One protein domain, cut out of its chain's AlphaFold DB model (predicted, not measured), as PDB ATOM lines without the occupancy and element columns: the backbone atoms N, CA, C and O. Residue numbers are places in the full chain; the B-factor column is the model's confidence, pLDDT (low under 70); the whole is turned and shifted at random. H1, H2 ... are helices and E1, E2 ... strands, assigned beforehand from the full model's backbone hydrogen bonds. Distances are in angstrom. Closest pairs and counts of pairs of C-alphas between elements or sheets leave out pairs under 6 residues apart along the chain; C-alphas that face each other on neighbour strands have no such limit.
ATOM      1  N   THR A  31    -109.822-151.254 -34.792       78.19
ATOM      2  CA  THR A  31    -110.553-152.504 -34.544       78.19
ATOM      3  C   THR A  31    -110.410-153.491 -35.700       78.19
ATOM      4  O   THR A  31    -110.179-154.674 -35.458       78.19
ATOM      5  N   PHE A  32    -110.523-153.013 -36.943       79.12
ATOM      6  CA  PHE A  32    -110.322-153.836 -38.132       79.12
ATOM      7  C   PHE A  32    -108.868-154.294 -38.240       79.12
ATOM      8  O   PHE A  32    -108.629-155.485 -38.386       79.12
ATOM      9  N   VAL A  33    -107.903-153.382 -38.086       78.88
ATOM     10  CA  VAL A  33    -106.469-153.708 -38.149       78.88
ATOM     11  C   VAL A  33    -106.102-154.738 -37.083       78.88
ATOM     12  O   VAL A  33    -105.439-155.725 -37.385       78.88
ATOM     13  N   LYS A  34    -106.576-154.555 -35.844       78.50
ATOM     14  CA  LYS A  34    -106.331-155.502 -34.752       78.50
ATOM     15  C   LYS A  34    -106.913-156.873 -35.073       78.50
ATOM     16  O   LYS A  34    -106.207-157.857 -34.925       78.50
ATOM     17  N   ARG A  35    -108.158-156.936 -35.555       76.81
ATOM     18  CA  ARG A  35    -108.769-158.200 -35.984       76.81
ATOM     19  C   ARG A  35    -107.978-158.839 -37.118       76.81
ATOM     20  O   ARG A  35    -107.646-160.006 -37.023       76.81
ATOM     21  N   TRP A  36    -107.627-158.084 -38.151       76.38
ATOM     22  CA  TRP A  36    -106.891-158.586 -39.310       76.38
ATOM     23  C   TRP A  36    -105.522-159.171 -38.939       76.38
ATOM     24  O   TRP A  36    -105.140-160.204 -39.473       76.38
ATOM     25  N   VAL A  37    -104.797-158.530 -38.015       74.75
ATOM     26  CA  VAL A  37    -103.488-159.001 -37.526       74.75
ATOM     27  C   VAL A  37    -103.619-160.213 -36.596       74.75
ATOM     28  O   VAL A  37    -102.733-161.064 -36.593       74.75
ATOM     29  N   ASP A  38    -104.693-160.281 -35.807       77.06
ATOM     30  CA  ASP A  38    -104.962-161.370 -34.855       77.06
ATOM     31  C   ASP A  38    -105.574-162.611 -35.541       77.06
ATOM     32  O   ASP A  38    -105.414-163.730 -35.058       77.06
ATOM     33  N   TYR A  39    -106.242-162.440 -36.690       68.50
ATOM     34  CA  TYR A  39    -106.860-163.540 -37.429       68.50
ATOM     35  C   TYR A  39    -105.824-164.436 -38.122       68.50
ATOM     36  O   TYR A  39    -105.089-164.028 -39.021       68.50
ATOM     37  N   ASP A  40    -105.851-165.717 -37.750       53.97
ATOM     38  CA  ASP A  40    -105.192-166.803 -38.468       53.97
ATOM     39  C   ASP A  40    -105.828-166.970 -39.862       53.97
ATOM     40  O   ASP A  40    -107.043-166.842 -40.034       53.97
ATOM     41  N   ARG A  41    -104.997-167.269 -40.867       54.00
ATOM     42  CA  ARG A  41    -105.229-167.182 -42.330       54.00
ATOM     43  C   ARG A  41    -106.413-168.008 -42.885       54.00
ATOM     44  O   ARG A  41    -106.565-168.114 -44.098       54.00
ATOM     45  N   ARG A  42    -107.199-168.646 -42.016       50.69
ATOM     46  CA  ARG A  42    -108.285-169.595 -42.307       50.69
ATOM     47  C   ARG A  42    -109.687-169.053 -42.013       50.69
ATOM     48  O   ARG A  42    -110.650-169.699 -42.410       50.69
ATOM     49  N   ALA A  43    -109.814-167.917 -41.328       54.81
ATOM     50  CA  ALA A  43    -111.108-167.314 -41.016       54.81
ATOM     51  C   ALA A  43    -111.440-166.178 -41.996       54.81
ATOM     52  O   ALA A  43    -110.567-165.380 -42.338       54.81
ATOM     53  N   GLU A  44    -112.698-166.097 -42.439       58.25
ATOM     54  CA  GLU A  44    -113.227-164.952 -43.187       58.25
ATOM     55  C   GLU A  44    -112.966-163.665 -42.398       58.25
ATOM     56  O   GLU A  44    -113.561-163.418 -41.346       58.25
ATOM     57  N   ILE A  45    -112.029-162.852 -42.883       64.62
ATOM     58  CA  ILE A  45    -111.724-161.571 -42.262       64.62
ATOM     59  C   ILE A  45    -112.913-160.644 -42.543       64.62
ATOM     60  O   ILE A  45    -113.247-160.456 -43.715       64.62
ATOM     61  N   PRO A  46    -113.548-160.052 -41.513       65.56
ATOM     62  CA  PRO A  46    -114.684-159.163 -41.719       65.56
ATOM     63  C   PRO A  46    -114.247-158.009 -42.610       65.56
ATOM     64  O   PRO A  46    -113.336-157.277 -42.243       65.56
ATOM     65  N   THR A  47    -114.862-157.858 -43.776       70.38
ATOM     66  CA  THR A  47    -114.483-156.832 -44.748       70.38
ATOM     67  C   THR A  47    -114.789-155.434 -44.201       70.38
ATOM     68  O   THR A  47    -115.824-155.249 -43.555       70.38
ATOM     69  N   PRO A  48    -113.917-154.434 -44.418       74.69
ATOM     70  CA  PRO A  48    -114.183-153.078 -43.966       74.69
ATOM     71  C   PRO A  48    -115.374-152.478 -44.730       74.69
ATOM     72  O   PRO A  48    -115.556-152.721 -45.920       74.69
ATOM     73  N   ASP A  49    -116.160-151.649 -44.041       75.81
ATOM     74  CA  ASP A  49    -117.336-150.965 -44.606       75.81
ATOM     75  C   ASP A  49    -116.962-150.025 -45.773       75.81
ATOM     76  O   ASP A  49    -117.702-149.864 -46.745       75.81
ATOM     77  N   ARG A  50    -115.752-149.452 -45.709       79.00
ATOM     78  CA  ARG A  50    -115.180-148.553 -46.717       79.00
ATOM     79  C   ARG A  50    -113.761-148.960 -47.076       79.00
ATOM     80  O   ARG A  50    -113.035-149.488 -46.235       79.00
ATOM     81  N   THR A  51    -113.359-148.626 -48.299       85.38
ATOM     82  CA  THR A  51    -111.981-148.791 -48.757       85.38
ATOM     83  C   THR A  51    -111.028-148.030 -47.841       85.38
ATOM     84  O   THR A  51    -111.194-146.829 -47.616       85.38
ATOM     85  N   CYS A  52    -110.037-148.730 -47.305       85.62
ATOM     86  CA  CYS A  52    -109.089-148.187 -46.354       85.62
ATOM     87  C   CYS A  52    -107.689-148.761 -46.572       85.62
ATOM     88  O   CYS A  52    -107.516-149.826 -47.166       85.62
ATOM     89  N   VAL A  53    -106.678-148.043 -46.089       87.12
ATOM     90  CA  VAL A  53    -105.283-148.485 -46.140       87.12
ATOM     91  C   VAL A  53    -104.831-148.928 -44.761       87.12
ATOM     92  O   VAL A  53    -105.016-148.241 -43.757       87.12
ATOM     93  N   MET A  54    -104.197-150.086 -44.713       84.38
ATOM     94  CA  MET A  54    -103.591-150.635 -43.517       84.38
ATOM     95  C   MET A  54    -102.098-150.810 -43.761       84.38
ATOM     96  O   MET A  54    -101.682-151.488 -44.697       84.38
ATOM     97  N   GLN A  55    -101.283-150.221 -42.893       82.25
ATOM     98  CA  GLN A  55     -99.850-150.479 -42.871       82.25
ATOM     99  C   GLN A  55     -99.545-151.554 -41.835       82.25
ATOM    100  O   GLN A  55     -99.928-151.442 -40.671       82.25
ATOM    101  N   THR A  56     -98.850-152.598 -42.263       78.38
ATOM    102  CA  THR A  56     -98.380-153.679 -41.395       78.38
ATOM    103  C   THR A  56     -96.871-153.838 -41.542       78.38
ATOM    104  O   THR A  56     -96.255-153.259 -42.437       78.38
ATOM    105  N   LYS A  57     -96.257-154.683 -40.706       77.56
ATOM    106  CA  LYS A  57     -94.823-154.994 -40.815       77.56
ATOM    107  C   LYS A  57     -94.441-155.636 -42.157       77.56
ATOM    108  O   LYS A  57     -93.289-155.533 -42.558       77.56
ATOM    109  N   THR A  58     -95.376-156.301 -42.841       78.19
ATOM    110  CA  THR A  58     -95.134-156.966 -44.135       78.19
ATOM    111  C   THR A  58     -95.372-156.049 -45.335       78.19
ATOM    112  O   THR A  58     -95.034-156.423 -46.458       78.19
ATOM    113  N   GLY A  59     -95.929-154.854 -45.122       82.69
ATOM    114  CA  GLY A  59     -96.177-153.858 -46.160       82.69
ATOM    115  C   GLY A  59     -97.521-153.149 -46.011       82.69
ATOM    116  O   GLY A  59     -98.245-153.324 -45.024       82.69
ATOM    117  N   THR A  60     -97.845-152.353 -47.025       84.81
ATOM    118  CA  THR A  60     -99.112-151.629 -47.148       84.81
ATOM    119  C   THR A  60    -100.155-152.508 -47.830       84.81
ATOM    120  O   THR A  60     -99.888-153.127 -48.859       84.81
ATOM    121  N   TYR A  61    -101.353-152.554 -47.262       84.62
ATOM    122  CA  TYR A  61    -102.502-153.286 -47.781       84.62
ATOM    123  C   TYR A  61    -103.655-152.314 -48.006       84.62
ATOM    124  O   TYR A  61    -103.909-151.438 -47.180       84.62
ATOM    125  N   ILE A  62    -104.351-152.484 -49.121       87.38
ATOM    126  CA  ILE A  62    -105.597-151.796 -49.439       87.38
ATOM    127  C   ILE A  62    -106.713-152.795 -49.172       87.38
ATOM    128  O   ILE A  62    -106.737-153.877 -49.760       87.38
ATOM    129  N   CYS A  63    -107.600-152.450 -48.251       84.69
ATOM    130  CA  CYS A  63    -108.717-153.283 -47.846       84.69
ATOM    131  C   CYS A  63    -110.031-152.640 -48.273       84.69
ATOM    132  O   CYS A  63    -110.239-151.452 -48.047       84.69
ATOM    133  N   ASP A  64    -110.919-153.434 -48.853       85.56
ATOM    134  CA  ASP A  64    -112.252-153.044 -49.300       85.56
ATOM    135  C   ASP A  64    -113.266-154.163 -49.012       85.56
ATOM    136  O   ASP A  64    -112.928-155.195 -48.432       85.56
ATOM    137  N   GLN A  65    -114.520-153.977 -49.427       81.06
ATOM    138  CA  GLN A  65    -115.599-154.947 -49.204       81.06
ATOM    139  C   GLN A  65    -115.353-156.332 -49.831       81.06
ATOM    140  O   GLN A  65    -116.060-157.281 -49.509       81.06
ATOM    141  N   LYS A  66    -114.371-156.474 -50.726       78.25
ATOM    142  CA  LYS A  66    -113.959-157.747 -51.331       78.25
ATOM    143  C   LYS A  66    -112.811-158.429 -50.585       78.25
ATOM    144  O   LYS A  66    -112.498-159.579 -50.886       78.25
ATOM    145  N   GLY A  67    -112.178-157.745 -49.632       77.44
ATOM    146  CA  GLY A  67    -111.035-158.246 -48.873       77.44
ATOM    147  C   GLY A  67    -109.853-157.281 -48.890       77.44
ATOM    148  O   GLY A  67    -109.996-156.099 -49.177       77.44
ATOM    149  N   CYS A  68    -108.665-157.783 -48.553       80.31
ATOM    150  CA  CYS A  68    -107.438-156.990 -48.533       80.31
ATOM    151  C   CYS A  68    -106.456-157.462 -49.595       80.31
ATOM    152  O   CYS A  68    -106.051-158.625 -49.598       80.31
ATOM    153  N   SER A  69    -106.012-156.532 -50.431       81.25
ATOM    154  CA  SER A  69    -104.947-156.738 -51.409       81.25
ATOM    155  C   SER A  69    -103.698-155.974 -50.987       81.25
ATOM    156  O   SER A  69    -103.779-154.894 -50.405       81.25
ATOM    157  N   ARG A  70    -102.516-156.528 -51.258       80.50
ATOM    158  CA  ARG A  70    -101.261-155.810 -51.016       80.50
ATOM    159  C   ARG A  70    -101.145-154.666 -52.029       80.50
ATOM    160  O   ARG A  70    -101.363-154.896 -53.216       80.50
ATOM    161  N   ALA A  71    -100.838-153.462 -51.554       77.31
ATOM    162  CA  ALA A  71    -100.531-152.338 -52.434       77.31
ATOM    163  C   ALA A  71     -99.233-152.635 -53.220       77.31
ATOM    164  O   ALA A  71     -98.367-153.327 -52.668       77.31
TER     165      ALA A  71
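What this domain is: This is residues 31 to 71 of the 72 residues of an uncharacterized protein of Methylobacterium mesophilicum SR1.6/6 (UniProt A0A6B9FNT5). A short helix, H1, is over one face of a small three-stranded sheet, nearest to its edge strand E1, and a long loop leads from the helix round to that strand. Residues 38 to 43, at the helix end and the start of this loop, stick out. The printed part has 41 residues, with one named helix and three named strands in the order H1 E1 E2 E3; the sheet's order is E1 - E2 - E3, antiparallel throughout, and the class is mixed, helices and strands. The whole is compact, with a radius of gyration of the C-alphas of 9.4 A, and spans 23 by 21 by 17 A.

How they stand to each other: Start with H1, residues 31 to 38, in which every O i to N i+4 pair is within hydrogen-bond range. Then look at E1, residues 52 to 56: the closest C-alphas of H1 and E1, those of Val 33 and Met 54, are 6.8 A apart. H1 is on the sheet at a height over the sheet of 9.3 A, the local plane fitted to just 6 C-alphas. It is only just over E1, on which 3 of its C-alphas fall, and runs slantwise to the strands, at 37 degrees to E1 on the local plane. E2, residues 59 to 64, forms a hairpin with E1; look for N 54 and O 61, 2.8 A apart. E3, residues 67 to 70, forms a hairpin with E2, with N 62 and O 69 at 2.8 A. The three strands are a meander, each the antiparallel neighbour of the one before.

Where its parts are: Find C-alpha 31 at (-110.553, -152.504, -34.544); H1 runs 10.5 A from there to C-alpha 38. E1 begins at C-alpha 52, (-109.089, -148.187, -46.354), and measures 13.0 A. E2 measures 16.4 A, and E3 runs 10.3 A to C-alpha 70 at (-101.261, -155.810, -51.016).

The domain as a whole: The two C-alphas farthest apart, those of Asp 49 and Lys 57, are 23.2 A apart. The printed part has no cut. The link from H1 to E1, residues 39 to 51, is long, and its residues 39 to 46 have pLDDT under 70.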